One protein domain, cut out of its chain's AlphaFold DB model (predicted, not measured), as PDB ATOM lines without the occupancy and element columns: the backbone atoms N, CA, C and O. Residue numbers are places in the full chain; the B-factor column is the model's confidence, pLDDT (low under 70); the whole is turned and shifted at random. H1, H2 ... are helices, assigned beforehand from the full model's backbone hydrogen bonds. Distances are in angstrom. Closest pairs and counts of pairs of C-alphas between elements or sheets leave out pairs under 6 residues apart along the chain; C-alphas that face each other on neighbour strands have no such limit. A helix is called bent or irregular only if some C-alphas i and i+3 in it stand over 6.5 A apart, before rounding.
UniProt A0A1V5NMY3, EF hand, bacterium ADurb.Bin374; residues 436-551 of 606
ATOM      1  N   LYS A 436      83.522 111.274 100.792       88.38
ATOM      2  CA  LYS A 436      83.992 110.295 101.789       88.38
ATOM      3  C   LYS A 436      84.929 109.265 101.164       88.38
ATOM      4  O   LYS A 436      85.954 108.945 101.763       88.38
ATOM      5  N   ASP A 437      84.608 108.795  99.964       87.44
ATOM      6  CA  ASP A 437      85.412 107.831  99.213       87.44
ATOM      7  C   ASP A 437      86.762 108.427  98.850       87.44
ATOM      8  O   ASP A 437      87.804 107.846  99.150       87.44
ATOM      9  N   LEU A 438      86.744 109.653  98.323       87.62
ATOM     10  CA  LEU A 438      87.950 110.410  98.008       87.62
ATOM     11  C   LEU A 438      88.838 110.606  99.251       87.62
ATOM     12  O   LEU A 438      90.047 110.381  99.195       87.62
ATOM     13  N   ALA A 439      88.242 110.958 100.395       86.00
ATOM     14  CA  ALA A 439      88.964 111.098 101.660       86.00
ATOM     15  C   ALA A 439      89.531 109.761 102.181       86.00
ATOM     16  O   ALA A 439      90.634 109.741 102.727       86.00
ATOM     17  N   LYS A 440      88.819 108.640 101.998       86.88
ATOM     18  CA  LYS A 440      89.295 107.304 102.393       86.88
ATOM     19  C   LYS A 440      90.392 106.792 101.451       86.88
ATOM     20  O   LYS A 440      91.341 106.183 101.946       86.88
ATOM     21  N   LEU A 441      90.326 107.078 100.147       88.56
ATOM     22  CA  LEU A 441      91.345 106.676  99.166       88.56
ATOM     23  C   LEU A 441      92.685 107.358  99.455       88.56
ATOM     24  O   LEU A 441      93.714 106.689  99.451       88.56
ATOM     25  N   VAL A 442      92.678 108.647  99.821       88.12
ATOM     26  CA  VAL A 442      93.895 109.385 100.223       88.12
ATOM     27  C   VAL A 442      94.660 108.684 101.358       88.12
ATOM     28  O   VAL A 442      95.886 108.650 101.334       88.12
ATOM     29  N   LEU A 443      93.964 108.052 102.311       86.00
ATOM     30  CA  LEU A 443      94.584 107.292 103.413       86.00
ATOM     31  C   LEU A 443      95.215 105.949 102.973       86.00
ATOM     32  O   LEU A 443      95.930 105.312 103.757       86.00
ATOM     33  N   HIS A 444      94.935 105.508 101.743       84.00
ATOM     34  CA  HIS A 444      95.356 104.226 101.169       84.00
ATOM     35  C   HIS A 444      96.299 104.368  99.961       84.00
ATOM     36  O   HIS A 444      96.767 103.352  99.448       84.00
ATOM     37  N   LEU A 445      96.648 105.595  99.560       85.94
ATOM     38  CA  LEU A 445      97.653 105.859  98.526       85.94
ATOM     39  C   LEU A 445      98.984 105.144  98.826       85.94
ATOM     40  O   LEU A 445      99.461 105.114  99.961       85.94
ATOM     41  N   GLY A 446      99.580 104.557  97.788       74.75
ATOM     42  CA  GLY A 446     100.818 103.776  97.852       74.75
ATOM     43  C   GLY A 446     100.651 102.322  98.317       74.75
ATOM     44  O   GLY A 446     101.637 101.583  98.337       74.75
ATOM     45  N   ARG A 447      99.438 101.879  98.683       81.69
ATOM     46  CA  ARG A 447      99.167 100.490  99.099       81.69
ATOM     47  C   ARG A 447      98.859  99.582  97.901       81.69
ATOM     48  O   ARG A 447      98.661 100.043  96.781       81.69
ATOM     49  N   LYS A 448      98.823  98.268  98.146       74.94
ATOM     50  CA  LYS A 448      98.351  97.261  97.178       74.94
ATOM     51  C   LYS A 448      96.821  97.271  97.104       74.94
ATOM     52  O   LYS A 448      96.172  97.368  98.151       74.94
ATOM     53  N   ALA A 449      96.263  97.055  95.916       70.56
ATOM     54  CA  ALA A 449      94.822  96.941  95.678       70.56
ATOM     55  C   ALA A 449      94.144  95.874  96.551       70.56
ATOM     56  O   ALA A 449      93.025  96.061  97.014       70.56
ATOM     57  N   SER A 450      94.857  94.797  96.900       67.31
ATOM     58  CA  SER A 450      94.362  93.760  97.819       67.31
ATOM     59  C   SER A 450      93.989  94.265  99.223       67.31
ATOM     60  O   SER A 450      93.329  93.540  99.964       67.31
ATOM     61  N   THR A 451      94.385  95.489  99.598       69.88
ATOM     62  CA  THR A 451      93.942  96.138 100.845       69.88
ATOM     63  C   THR A 451      92.596  96.855 100.716       69.88
ATOM     64  O   THR A 451      91.926  97.026 101.731       69.88
ATOM     65  N   LEU A 452      92.194  97.261  99.505       79.56
ATOM     66  CA  LEU A 452      90.924  97.931  99.213       79.56
ATOM     67  C   LEU A 452      90.629  97.854  97.692       79.56
ATOM     68  O   LEU A 452      90.947  98.766  96.934       79.56
ATOM     69  N   ALA A 453      90.069  96.732  97.227       75.62
ATOM     70  CA  ALA A 453      89.990  96.401  95.790       75.62
ATOM     71  C   ALA A 453      89.080  97.332  94.958       75.62
ATOM     72  O   ALA A 453      89.179  97.381  93.742       75.62
ATOM     73  N   ASN A 454      88.214  98.089  95.626       85.81
ATOM     74  CA  ASN A 454      87.341  99.134  95.085       85.81
ATOM     75  C   ASN A 454      88.031 100.507  94.918       85.81
ATOM     76  O   ASN A 454      87.379 101.456  94.476       85.81
ATOM     77  N   ALA A 455      89.307 100.632  95.301       87.81
ATOM     78  CA  ALA A 455      90.126 101.843  95.168       87.81
ATOM     79  C   ALA A 455      91.262 101.722  94.135       87.81
ATOM     80  O   ALA A 455      92.003 102.684  93.954       87.81
ATOM     81  N   ASP A 456      91.389 100.559  93.497       90.25
ATOM     82  CA  ASP A 456      92.155 100.343  92.269       90.25
ATOM     83  C   ASP A 456      91.163 100.518  91.109       90.25
ATOM     84  O   ASP A 456      90.194  99.765  90.985       90.25
ATOM     85  N   LEU A 457      91.310 101.616  90.370       91.31
ATOM     86  CA  LEU A 457      90.370 102.079  89.347       91.31
ATOM     87  C   LEU A 457      90.964 101.996  87.939       91.31
ATOM     88  O   LEU A 457      90.198 101.969  86.972       91.31
ATOM     89  N   ASP A 458      92.295 101.953  87.820       88.69
ATOM     90  CA  ASP A 458      92.995 101.731  86.551       88.69
ATOM     91  C   ASP A 458      93.479 100.288  86.324       88.69
ATOM     92  O   ASP A 458      93.680  99.901  85.171       88.69
ATOM     93  N   GLY A 459      93.548  99.464  87.373       85.44
ATOM     94  CA  GLY A 459      93.836  98.034  87.296       85.44
ATOM     95  C   GLY A 459      95.313  97.665  87.455       85.44
ATOM     96  O   GLY A 459      95.660  96.508  87.201       85.44
ATOM     97  N   ASP A 460      96.201  98.592  87.852       81.94
ATOM     98  CA  ASP A 460      97.641  98.306  87.998       81.94
ATOM     99  C   ASP A 460      98.006  97.420  89.216       81.94
ATOM    100  O   ASP A 460      99.150  96.961  89.348       81.94
ATOM    101  N   GLY A 461      97.037  97.125  90.092       82.38
ATOM    102  CA  GLY A 461      97.211  96.323  91.305       82.38
ATOM    103  C   GLY A 461      97.609  97.136  92.544       82.38
ATOM    104  O   GLY A 461      97.943  96.558  93.596       82.38
ATOM    105  N   ARG A 462      97.599  98.470  92.463       84.62
ATOM    106  CA  ARG A 462      97.949  99.409  93.538       84.62
ATOM    107  C   ARG A 462      96.873 100.487  93.677       84.62
ATOM    108  O   ARG A 462      95.927 100.562  92.915       84.62
ATOM    109  N   ILE A 463      97.006 101.299  94.720       86.62
ATOM    110  CA  ILE A 463      96.160 102.473  94.950       86.62
ATOM    111  C   ILE A 463      97.064 103.695  94.786       86.62
ATOM    112  O   ILE A 463      97.952 103.939  95.611       86.62
ATOM    113  N   THR A 464      96.893 104.433  93.697       89.69
ATOM    114  CA  THR A 464      97.837 105.442  93.204       89.69
ATOM    115  C   THR A 464      97.195 106.829  93.056       89.69
ATOM    116  O   THR A 464      96.020 107.062  93.346       89.69
ATOM    117  N   ILE A 465      97.994 107.803  92.608       88.12
ATOM    118  CA  ILE A 465      97.502 109.149  92.283       88.12
ATOM    119  C   ILE A 465      96.614 109.131  91.020       88.12
ATOM    120  O   ILE A 465      95.768 110.016  90.886       88.12
ATOM    121  N   SER A 466      96.749 108.134  90.136       87.81
ATOM    122  CA  SER A 466      95.829 107.926  89.009       87.81
ATOM    123  C   SER A 466      94.415 107.641  89.516       87.81
ATOM    124  O   SER A 466      93.473 108.327  89.131       87.81
ATOM    125  N   ASP A 467      94.274 106.712  90.462       89.50
ATOM    126  CA  ASP A 467      92.993 106.307  91.053       89.50
ATOM    127  C   ASP A 467      92.323 107.459  91.797       89.50
ATOM    128  O   ASP A 467      91.118 107.676  91.680       89.50
ATOM    129  N   PHE A 468      93.108 108.285  92.491       90.31
ATOM    130  CA  PHE A 468      92.603 109.533  93.063       90.31
ATOM    131  C   PHE A 468      92.031 110.480  91.992       90.31
ATOM    132  O   PHE A 468      91.023 111.141  92.241       90.31
ATOM    133  N   GLN A 469      92.644 110.560  90.806       90.12
ATOM    134  CA  GLN A 469      92.161 111.400  89.704       90.12
ATOM    135  C   GLN A 469      90.904 110.809  89.051       90.12
ATOM    136  O   GLN A 469      89.938 111.545  88.851       90.12
ATOM    137  N   PHE A 470      90.853 109.492  88.832       90.38
ATOM    138  CA  PHE A 470      89.648 108.793  88.374       90.38
ATOM    139  C   PHE A 470      88.477 108.954  89.359       90.38
ATOM    140  O   PHE A 470      87.375 109.322  88.949       90.38
ATOM    141  N   LEU A 471      88.717 108.772  90.661       92.19
ATOM    142  CA  LEU A 471      87.701 108.940  91.703       92.19
ATOM    143  C   LEU A 471      87.233 110.393  91.830       92.19
ATOM    144  O   LEU A 471      86.036 110.650  91.954       92.19
ATOM    145  N   ARG A 472      88.151 111.365  91.761       90.75
ATOM    146  CA  ARG A 472      87.807 112.794  91.731       90.75
ATOM    147  C   ARG A 472      86.888 113.104  90.549       90.75
ATOM    148  O   ARG A 472      85.900 113.813  90.726       90.75
ATOM    149  N   ASP A 473      87.180 112.569  89.371       86.62
ATOM    150  CA  ASP A 473      86.386 112.829  88.168       86.62
ATOM    151  C   ASP A 473      85.027 112.108  88.197       86.62
ATOM    152  O   ASP A 473      84.078 112.599  87.592       86.62
ATOM    153  N   ALA A 474      84.861 111.045  88.989       89.12
ATOM    154  CA  ALA A 474      83.538 110.500  89.309       89.12
ATOM    155  C   ALA A 474      82.765 111.387  90.306       89.12
ATOM    156  O   ALA A 474      81.608 111.728  90.069       89.12
ATOM    157  N   VAL A 475      83.414 111.835  91.389       87.31
ATOM    158  CA  VAL A 475      82.795 112.655  92.453       87.31
ATOM    159  C   VAL A 475      82.439 114.081  91.994       87.31
ATOM    160  O   VAL A 475      81.525 114.692  92.553       87.31
ATOM    161  N   PHE A 476      83.153 114.634  91.007       84.56
ATOM    162  CA  PHE A 476      82.991 116.028  90.560       84.56
ATOM    163  C   PHE A 476      82.778 116.216  89.050       84.56
ATOM    164  O   PHE A 476      82.274 117.264  88.656       84.56
ATOM    165  N   GLY A 477      83.184 115.258  88.211       76.12
ATOM    166  CA  GLY A 477      83.171 115.372  86.745       76.12
ATOM    167  C   GLY A 477      82.109 114.525  86.033       76.12
ATOM    168  O   GLY A 477      81.937 114.688  84.830       76.12
ATOM    169  N   GLY A 478      81.392 113.654  86.750       80.38
ATOM    170  CA  GLY A 478      80.323 112.817  86.196       80.38
ATOM    171  C   GLY A 478      80.757 111.458  85.634       80.38
ATOM    172  O   GLY A 478      79.901 110.757  85.102       80.38
ATOM    173  N   ARG A 479      82.031 111.056  85.778       88.69
ATOM    174  CA  ARG A 479      82.517 109.726  85.357       88.69
ATOM    175  C   ARG A 479      81.709 108.604  86.027       88.69
ATOM    176  O   ARG A 479      81.620 108.543  87.255       88.69
ATOM    177  N   THR A 480      81.159 107.697  85.224       87.19
ATOM    178  CA  THR A 480      80.397 106.511  85.658       87.19
ATOM    179  C   THR A 480      81.146 105.197  85.427       87.19
ATOM    180  O   THR A 480      80.852 104.225  86.123       87.19
ATOM    181  N   VAL A 481      82.112 105.176  84.501       87.75
ATOM    182  CA  VAL A 481      82.930 104.013  84.113       87.75
ATOM    183  C   VAL A 481      84.419 104.305  84.345       87.75
ATOM    184  O   VAL A 481      84.914 105.396  84.052       87.75
ATOM    185  N   PHE A 482      85.151 103.329  84.880       91.56
ATOM    186  CA  PHE A 482      86.584 103.410  85.200       91.56
ATOM    187  C   PHE A 482      87.385 102.443  84.315       91.56
ATOM    188  O   PHE A 482      86.799 101.443  83.910       91.56
ATOM    189  N   PRO A 483      88.685 102.664  84.033       89.00
ATOM    190  CA  PRO A 483      89.446 101.780  83.144       89.00
ATOM    191  C   PRO A 483      89.482 100.295  83.548       89.00
ATOM    192  O   PRO A 483      89.554  99.440  82.671       89.00
ATOM    193  N   ALA A 484      89.373  99.983  84.844       86.75
ATOM    194  CA  ALA A 484      89.265  98.609  85.348       86.75
ATOM    195  C   ALA A 484      87.820  98.048  85.417       86.75
ATOM    196  O   ALA A 484      87.620  96.919  85.868       86.75
ATOM    197  N   ASP A 485      86.796  98.791  84.974       85.56
ATOM    198  CA  ASP A 485      85.440  98.253  84.778       85.56
ATOM    199  C   ASP A 485      85.391  97.438  83.465       85.56
ATOM    200  O   ASP A 485      85.786  97.961  82.420       85.56
ATOM    201  N   PRO A 486      84.857  96.199  83.448       80.75
ATOM    202  CA  PRO A 486      84.697  95.395  82.228       80.75
ATOM    203  C   PRO A 486      83.876  96.037  81.092       80.75
ATOM    204  O   PRO A 486      83.801  95.465  80.006       80.75
ATOM    205  N   LYS A 487      83.219  97.178  81.334       84.00
ATOM    206  CA  LYS A 487      82.475  97.972  80.342       84.00
ATOM    207  C   LYS A 487      83.265  99.158  79.782       84.00
ATOM    208  O   LYS A 487      82.721  99.888  78.957       84.00
ATOM    209  N   TYR A 488      84.493  99.397  80.244       85.88
ATOM    210  CA  TYR A 488      85.320 100.494  79.750       85.88
ATOM    211  C   TYR A 488      85.608 100.341  78.255       85.88
ATOM    212  O   TYR A 488      86.039  99.284  77.792       85.88
ATOM    213  N   ILE A 489      85.389 101.420  77.505       86.19
ATOM    214  CA  ILE A 489      85.699 101.487  76.080       86.19
ATOM    215  C   ILE A 489      87.002 102.285  75.926       86.19
ATOM    216  O   ILE A 489      87.043 103.442  76.348       86.19
ATOM    217  N   PRO A 490      88.072 101.726  75.330       83.56
ATOM    218  CA  PRO A 490      89.310 102.466  75.093       83.56
ATOM    219  C   PRO A 490      89.066 103.756  74.292       83.56
ATOM    220  O   PRO A 490      88.645 103.711  73.134       83.56
ATOM    221  N   GLY A 491      89.320 104.902  74.932       84.56
ATOM    222  CA  GLY A 491      89.002 106.238  74.416       84.56
ATOM    223  C   GLY A 491      87.825 106.947  75.102       84.56
ATOM    224  O   GLY A 491      87.525 108.073  74.723       84.56
ATOM    225  N   ASP A 492      87.184 106.336  76.106       90.50
ATOM    226  CA  ASP A 492      86.180 106.965  76.985       90.50
ATOM    227  C   ASP A 492      86.878 107.848  78.049       90.50
ATOM    228  O   ASP A 492      87.150 107.465  79.199       90.50
ATOM    229  N   LEU A 493      87.259 109.048  77.606       89.75
ATOM    230  CA  LEU A 493      88.083 110.030  78.313       89.75
ATOM    231  C   LEU A 493      87.286 110.866  79.321       89.75
ATOM    232  O   LEU A 493      87.879 111.511  80.199       89.75
ATOM    233  N   ASP A 494      85.957 110.900  79.235       87.00
ATOM    234  CA  ASP A 494      85.115 111.359  80.345       87.00
ATOM    235  C   ASP A 494      84.521 110.247  81.208       87.00
ATOM    236  O   ASP A 494      84.302 110.481  82.399       87.00
ATOM    237  N   GLY A 495      84.464 109.017  80.700       87.00
ATOM    238  CA  GLY A 495      83.997 107.864  81.449       87.00
ATOM    239  C   GLY A 495      82.484 107.801  81.546       87.00
ATOM    240  O   GLY A 495      81.987 107.310  82.559       87.00
ATOM    241  N   ASN A 496      81.753 108.345  80.570       87.06
ATOM    242  CA  ASN A 496      80.293 108.256  80.518       87.06
ATOM    243  C   ASN A 496      79.795 106.866  80.061       87.06
ATOM    244  O   ASN A 496      78.617 106.549  80.257       87.06
ATOM    245  N   GLY A 497      80.677 106.032  79.494       87.00
ATOM    246  CA  GLY A 497      80.362 104.723  78.918       87.00
ATOM    247  C   GLY A 497      80.082 104.740  77.409       87.00
ATOM    248  O   GLY A 497      79.548 103.758  76.889       87.00
ATOM    249  N   GLN A 498      80.391 105.832  76.703       88.06
ATOM    250  CA  GLN A 498      80.194 105.992  75.256       88.06
ATOM    251  C   GLN A 498      81.335 106.815  74.651       88.06
ATOM    252  O   GLN A 498      81.686 107.860  75.190       88.06
ATOM    253  N   LEU A 499      81.853 106.394  73.491       89.69
ATOM    254  CA  LEU A 499      82.791 107.199  72.702       89.69
ATOM    255  C   LEU A 499      82.049 108.314  71.958       89.69
ATOM    256  O   LEU A 499      81.132 108.033  71.179       89.69
ATOM    257  N   GLY A 500      82.479 109.566  72.115       88.94
ATOM    258  CA  GLY A 500      81.864 110.679  71.400       88.94
ATOM    259  C   GLY A 500      82.679 111.969  71.326       88.94
ATOM    260  O   GLY A 500      83.886 112.034  71.559       88.94
ATOM    261  N   TRP A 501      81.983 113.048  70.961       83.75
ATOM    262  CA  TRP A 501      82.583 114.374  70.773       83.75
ATOM    263  C   TRP A 501      83.166 114.978  72.059       83.75
ATOM    264  O   TRP A 501      84.047 115.833  71.972       83.75
ATOM    265  N   ALA A 502      82.707 114.542  73.238       86.12
ATOM    266  CA  ALA A 502      83.249 114.974  74.526       86.12
ATOM    267  C   ALA A 502      84.677 114.445  74.745       86.12
ATOM    268  O   ALA A 502      85.575 115.212  75.104       86.12
ATOM    269  N   ASP A 503      84.917 113.172  74.428       89.75
ATOM    270  CA  ASP A 503      86.238 112.547  74.489       89.75
ATOM    271  C   ASP A 503      87.180 113.164  73.466       89.75
ATOM    272  O   ASP A 503      88.297 113.565  73.794       89.75
ATOM    273  N   LEU A 504      86.696 113.336  72.234       89.75
ATOM    274  CA  LEU A 504      87.475 113.958  71.172       89.75
ATOM    275  C   LEU A 504      87.898 115.393  71.536       89.75
ATOM    276  O   LEU A 504      89.032 115.793  71.269       89.75
ATOM    277  N   LEU A 505      87.025 116.149  72.213       87.62
ATOM    278  CA  LEU A 505      87.342 117.474  72.747       87.62
ATOM    279  C   LEU A 505      88.364 117.415  73.897       87.62
ATOM    280  O   LEU A 505      89.260 118.260  73.951       87.62
ATOM    281  N   LYS A 506      88.282 116.420  74.792       87.69
ATOM    282  CA  LYS A 506      89.294 116.201  75.842       87.69
ATOM    283  C   LYS A 506      90.663 115.860  75.253       87.69
ATOM    284  O   LYS A 506      91.658 116.450  75.674       87.69
ATOM    285  N   LEU A 507      90.723 114.963  74.269       90.25
ATOM    286  CA  LEU A 507      91.975 114.599  73.605       90.25
ATOM    287  C   LEU A 507      92.569 115.798  72.858       90.25
ATOM    288  O   LEU A 507      93.747 116.097  73.039       90.25
ATOM    289  N   ALA A 508      91.748 116.561  72.124       86.69
ATOM    290  CA  ALA A 508      92.182 117.791  71.454       86.69
ATOM    291  C   ALA A 508      92.880 118.771  72.412       86.69
ATOM    292  O   ALA A 508      93.934 119.307  72.077       86.69
ATOM    293  N   GLN A 509      92.337 118.979  73.618       86.75
ATOM    294  CA  GLN A 509      92.933 119.870  74.622       86.75
ATOM    295  C   GLN A 509      94.291 119.366  75.137       86.75
ATOM    296  O   GLN A 509      95.204 120.168  75.352       86.75
ATOM    297  N   VAL A 510      94.454 118.050  75.317       86.06
ATOM    298  CA  VAL A 510      95.730 117.446  75.739       86.06
ATOM    299  C   VAL A 510      96.772 117.537  74.622       86.06
ATOM    300  O   VAL A 510      97.885 118.000  74.865       86.06
ATOM    301  N   VAL A 511      96.402 117.195  73.387       88.19
ATOM    302  CA  VAL A 511      97.285 117.223  72.208       88.19
ATOM    303  C   VAL A 511      97.690 118.656  71.837       88.19
ATOM    304  O   VAL A 511      98.865 118.932  71.589       88.19
ATOM    305  N   GLN A 512      96.761 119.617  71.901       85.50
ATOM    306  CA  GLN A 512      97.065 121.040  71.705       85.50
ATOM    307  C   GLN A 512      98.061 121.563  72.755       85.50
ATOM    308  O   GLN A 512      98.903 122.406  72.441       85.50
ATOM    309  N   ARG A 513      97.999 121.047  73.990       80.06
ATOM    310  CA  ARG A 513      98.941 121.375  75.071       80.06
ATOM    311  C   ARG A 513     100.285 120.643  74.945       80.06
ATOM    312  O   ARG A 513     101.289 121.172  75.417       80.06
ATOM    313  N   ALA A 514     100.314 119.468  74.316       77.88
ATOM    314  CA  ALA A 514     101.529 118.711  74.014       77.88
ATOM    315  C   ALA A 514     102.399 119.399  72.946       77.88
ATOM    316  O   ALA A 514     103.628 119.439  73.048       77.88
ATOM    317  N   GLY A 515     101.758 119.960  71.917       75.12
ATOM    318  CA  GLY A 515     102.447 120.530  70.762       75.12
ATOM    319  C   GLY A 515     103.226 119.478  69.961       75.12
ATOM    320  O   GLY A 515     102.971 118.281  70.046       75.12
ATOM    321  N   ARG A 516     104.214 119.924  69.171       73.88
ATOM    322  CA  ARG A 516     104.937 119.084  68.187       73.88
ATOM    323  C   ARG A 516     105.762 117.922  68.762       73.88
ATOM    324  O   ARG A 516     106.278 117.134  67.980       73.88
ATOM    325  N   ASN A 517     105.924 117.832  70.081       78.50
ATOM    326  CA  ASN A 517     106.790 116.838  70.724       78.50
ATOM    327  C   ASN A 517     106.013 115.682  71.386       78.50
ATOM    328  O   ASN A 517     106.646 114.740  71.862       78.50
ATOM    329  N   GLY A 518     104.676 115.771  71.445       85.00
ATOM    330  CA  GLY A 518     103.817 114.833  72.173       85.00
ATOM    331  C   GLY A 518     104.004 114.856  73.700       85.00
ATOM    332  O   GLY A 518     104.883 115.538  74.237       85.00
ATOM    333  N   ILE A 519     103.172 114.102  74.423       88.88
ATOM    334  CA  ILE A 519     103.350 113.833  75.863       88.88
ATOM    335  C   ILE A 519     103.634 112.344  76.050       88.88
ATOM    336  O   ILE A 519     102.782 111.503  75.789       88.88
ATOM    337  N   LYS A 520     104.824 112.004  76.556       91.25
ATOM    338  CA  LYS A 520     105.162 110.611  76.874       91.25
ATOM    339  C   LYS A 520     104.290 110.082  78.011       91.25
ATOM    340  O   LYS A 520     104.256 110.676  79.096       91.25
ATOM    341  N   VAL A 521     103.651 108.936  77.785       87.94
ATOM    342  CA  VAL A 521     102.889 108.221  78.813       87.94
ATOM    343  C   VAL A 521     103.830 107.859  79.959       87.94
ATOM    344  O   VAL A 521     104.846 107.189  79.779       87.94
ATOM    345  N   SER A 522     103.511 108.373  81.144       85.88
ATOM    346  CA  SER A 522     104.349 108.284  82.349       85.88
ATOM    347  C   SER A 522     103.554 107.947  83.618       85.88
ATOM    348  O   SER A 522     104.126 107.844  84.701       85.88
ATOM    349  N   SER A 523     102.244 107.724  83.481       83.12
ATOM    350  CA  SER A 523     101.343 107.198  84.509       83.12
ATOM    351  C   SER A 523     100.158 106.481  83.845       83.12
ATOM    352  O   SER A 523      99.829 106.822  82.703       83.12
ATOM    353  N   PRO A 524      99.471 105.551  84.536       83.44
ATOM    354  CA  PRO A 524      98.224 104.958  84.043       83.44
ATOM    355  C   PRO A 524      97.161 106.004  83.672       83.44
ATOM    356  O   PRO A 524      96.534 105.900  82.622       83.44
ATOM    357  N   TRP A 525      97.035 107.091  84.450       83.81
ATOM    358  CA  TRP A 525      96.162 108.220  84.097       83.81
ATOM    359  C   TRP A 525      96.456 108.820  82.711       83.81
ATOM    360  O   TRP A 525      95.535 109.283  82.042       83.81
ATOM    361  N   LEU A 526      97.714 108.841  82.260       87.19
ATOM    362  CA  LEU A 526      98.057 109.321  80.918       87.19
ATOM    363  C   LEU A 526      97.803 108.266  79.831       87.19
ATOM    364  O   LEU A 526      97.522 108.647  78.699       87.19
ATOM    365  N   ALA A 527      97.837 106.973  80.163       87.88
ATOM    366  CA  ALA A 527      97.630 105.892  79.200       87.88
ATOM    367  C   ALA A 527      96.221 105.894  78.575       87.88
ATOM    368  O   ALA A 527      96.069 105.458  77.443       87.88
ATOM    369  N   GLN A 528      95.200 106.452  79.242       88.19
ATOM    370  CA  GLN A 528      93.860 106.579  78.641       88.19
ATOM    371  C   GLN A 528      93.837 107.466  77.376       88.19
ATOM    372  O   GLN A 528      92.935 107.318  76.560       88.19
ATOM    373  N   TYR A 529      94.815 108.371  77.212       90.56
ATOM    374  CA  TYR A 529      94.945 109.280  76.061       90.56
ATOM    375  C   TYR A 529      95.867 108.742  74.947       90.56
ATOM    376  O   TYR A 529      95.981 109.387  73.909       90.56
ATOM    377  N   ASP A 530      96.529 107.605  75.177       91.69
ATOM    378  CA  ASP A 530      97.353 106.863  74.214       91.69
ATOM    379  C   ASP A 530      96.441 105.838  73.527       91.69
ATOM    380  O   ASP A 530      96.253 104.710  73.983       91.69
ATOM    381  N   ILE A 531      95.758 106.309  72.484       92.44
ATOM    382  CA  ILE A 531      94.692 105.595  71.772       92.44
ATOM    383  C   ILE A 531      95.290 104.617  70.753       92.44
ATOM    384  O   ILE A 531      94.643 103.633  70.390       92.44
ATOM    385  N   ASN A 532      96.512 104.881  70.279       90.56
ATOM    386  CA  ASN A 532      97.204 104.034  69.310       90.56
ATOM    387  C   ASN A 532      98.187 103.017  69.953       90.56
ATOM    388  O   ASN A 532      98.496 102.005  69.319       90.56
ATOM    389  N   GLY A 533      98.625 103.235  71.203       89.50
ATOM    390  CA  GLY A 533      99.539 102.365  71.956       89.50
ATOM    391  C   GLY A 533     101.041 102.652  71.774       89.50
ATOM    392  O   GLY A 533     101.870 101.840  72.205       89.50
ATOM    393  N   ASP A 534     101.420 103.761  71.128       91.06
ATOM    394  CA  ASP A 534     102.808 104.161  70.846       91.06
ATOM    395  C   ASP A 534     103.528 104.810  72.047       91.06
ATOM    396  O   ASP A 534     104.763 104.895  72.058       91.06
ATOM    397  N   LYS A 535     102.775 105.154  73.107       91.81
ATOM    398  CA  LYS A 535     103.234 105.757  74.376       91.81
ATOM    399  C   LYS A 535     103.614 107.237  74.293       91.81
ATOM    400  O   LYS A 535     104.267 107.752  75.213       91.81
ATOM    401  N   VAL A 536     103.195 107.951  73.249       91.38
ATOM    402  CA  VAL A 536     103.461 109.379  73.034       91.38
ATOM    403  C   VAL A 536     102.186 110.098  72.591       91.38
ATOM    404  O   VAL A 536     101.993 110.309  71.407       91.38
ATOM    405  N   ILE A 537     101.379 110.589  73.537       91.88
ATOM    406  CA  ILE A 537     100.097 111.267  73.273       91.88
ATOM    407  C   ILE A 537     100.277 112.403  72.249       91.88
ATOM    408  O   ILE A 537     100.951 113.403  72.545       91.88
ATOM    409  N   ASN A 538      99.703 112.242  71.055       92.50
ATOM    410  CA  ASN A 538     100.011 113.027  69.854       92.50
ATOM    411  C   ASN A 538      98.777 113.256  68.937       92.50
ATOM    412  O   ASN A 538      97.627 113.121  69.352       92.50
ATOM    413  N   ASN A 539      98.988 113.692  67.690       91.50
ATOM    414  CA  ASN A 539      97.894 113.938  66.739       91.50
ATOM    415  C   ASN A 539      97.383 112.635  66.092       91.50
ATOM    416  O   ASN A 539      96.238 112.559  65.653       91.50
ATOM    417  N   GLU A 540      98.219 111.613  66.036       92.00
ATOM    418  CA  GLU A 540      97.936 110.277  65.551       92.00
ATOM    419  C   GLU A 540      96.946 109.556  66.489       92.00
ATOM    420  O   GLU A 540      96.017 108.919  65.993       92.00
ATOM    421  N   ASP A 541      97.019 109.772  67.810       91.69
ATOM    422  CA  ASP A 541      95.962 109.393  68.769       91.69
ATOM    423  C   ASP A 541      94.633 110.089  68.486       91.69
ATOM    424  O   ASP A 541      93.569 109.471  68.538       91.69
ATOM    425  N   PHE A 542      94.676 111.383  68.156       90.12
ATOM    426  CA  PHE A 542      93.475 112.130  67.793       90.12
ATOM    427  C   PHE A 542      92.829 111.545  66.528       90.12
ATOM    428  O   PHE A 542      91.615 111.354  66.501       90.12
ATOM    429  N   GLN A 543      93.620 111.169  65.515       91.25
ATOM    430  CA  GLN A 543      93.104 110.450  64.341       91.25
ATOM    431  C   GLN A 543      92.572 109.050  64.694       91.25
ATOM    432  O   GLN A 543      91.544 108.641  64.151       91.25
ATOM    433  N   ALA A 544      93.217 108.329  65.615       90.19
ATOM    434  CA  ALA A 544      92.739 107.033  66.093       90.19
ATOM    435  C   ALA A 544      91.384 107.154  66.817       90.19
ATOM    436  O   ALA A 544      90.474 106.375  66.536       90.19
ATOM    437  N   LEU A 545      91.187 108.177  67.657       90.81
ATOM    438  CA  LEU A 545      89.905 108.423  68.323       90.81
ATOM    439  C   LEU A 545      88.813 108.881  67.341       90.81
ATOM    440  O   LEU A 545      87.691 108.379  67.412       90.81
ATOM    441  N   VAL A 546      89.129 109.750  66.364       89.69
ATOM    442  CA  VAL A 546      88.202 110.074  65.256       89.69
ATOM    443  C   VAL A 546      87.774 108.801  64.529       89.69
ATOM    444  O   VAL A 546      86.584 108.625  64.259       89.69
ATOM    445  N   LYS A 547      88.713 107.893  64.234       89.38
ATOM    446  CA  LYS A 547      88.402 106.611  63.600       89.38
ATOM    447  C   LYS A 547      87.491 105.757  64.486       89.38
ATOM    448  O   LYS A 547      86.467 105.307  63.993       89.38
ATOM    449  N   ASN A 548      87.792 105.597  65.774       87.00
ATOM    450  CA  ASN A 548      86.979 104.785  66.690       87.00
ATOM    451  C   ASN A 548      85.547 105.334  66.877       87.00
ATOM    452  O   ASN A 548      84.622 104.554  67.081       87.00
ATOM    453  N   ILE A 549      85.346 106.654  66.770       86.06
ATOM    454  CA  ILE A 549      84.019 107.298  66.826       86.06
ATOM    455  C   ILE A 549      83.263 107.169  65.490       86.06
ATOM    456  O   ILE A 549      82.056 106.939  65.477       86.06
ATOM    457  N   THR A 550      83.945 107.335  64.353       83.06
ATOM    458  CA  THR A 550      83.314 107.338  63.011       83.06
ATOM    459  C   THR A 550      83.182 105.953  62.375       83.06
ATOM    460  O   THR A 550      82.351 105.752  61.490       83.06
ATOM    461  N   GLN A 551      83.985 105.000  62.833       73.50
ATOM    462  CA  GLN A 551      83.987 103.588  62.466       73.50
ATOM    463  C   GLN A 551      84.059 102.771  63.769       73.50
ATOM    464  O   GLN A 551      85.124 102.238  64.092       73.50
TER     465      GLN A 551
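AT A GLANCE: This is residues 436 to 551 of the 606 residues of the protein "EF hand" of bacterium ADurb.Bin374 (UniProt A0A1V5NMY3). Two pairs of antiparallel helices, H1 with H2 and H3 with H5, stand at the two ends of the domain, and the space between them is filled by loops and the very short helix H4. Within each pair the helices are side by side, and the four longer helices lie across the longest axis. The printed part has 116 residues with five named helices, in the order H1, H2, H3, H4, H5, and no named strand. The class is all helix, though the helices hold 53 of the 116 residues, under half. The whole is compact, with a radius of gyration of the C-alphas of 14.4 A and spans of 39 by 27 by 22 A.

IN THESE COORDINATES: H1 is residues 436 to 442, beginning at C-alpha 436 at (83.992, 110.295, 101.789). After a long link of 22 residues, H2 is residues 465 to 477, 16.6 A from first to last C-alpha. A long link of 23 residues precedes H3, residues 501 to 517, the longest helix at 24.3 A. H3 is irregular, with C-alphas 513 and 516 9.4 A apart, and it has a kink of 45 degrees near residue 511. A short link of 6 residues comes before H4, residues 524 to 527, which is 5.0 A long. H5 is residues 539 to 550, 16.4 A long, ending at C-alpha 550 at (83.314, 107.338, 63.011).

HOW THE PARTS SIT: H1 and H2 form a helical hairpin. They touch at a shallow tilt of 20 degrees and run opposite ways; their closest C-alphas, those of Leu 438 and Leu 471, are 6.5 A apart. H2 touches H4 with residues 466 to 470 alone, the closest C-alphas being those of Ser 466 and Trp 525, 4.9 A apart. H3 touches H5 with residues 504 to 511 alone, at a shallow tilt of 16 degrees, opposite ways; the C-alphas of Val 511 and Asn 539 come closest, at 6.4 A. H2 and H3 are apart, and H4 is apart from both H3 and H5. Residues 519 to 520 pair antiparallel with residues 536 to 537. In H1, H2 and H5 every O i to N i+4 pair is within hydrogen-bond range, in H3 11 of 13 are, and H4 is too short for such a pair.

THE WHOLE: The two C-alphas farthest apart, those of Leu 443 and Gln 551, are 42.5 A from each other. The printed part has no cut. The links H1 to H2, H2 to H3 and H4 to H5 are long. The mean pLDDT of the printed part is 86.2, and residues 450 to 451 are under 70.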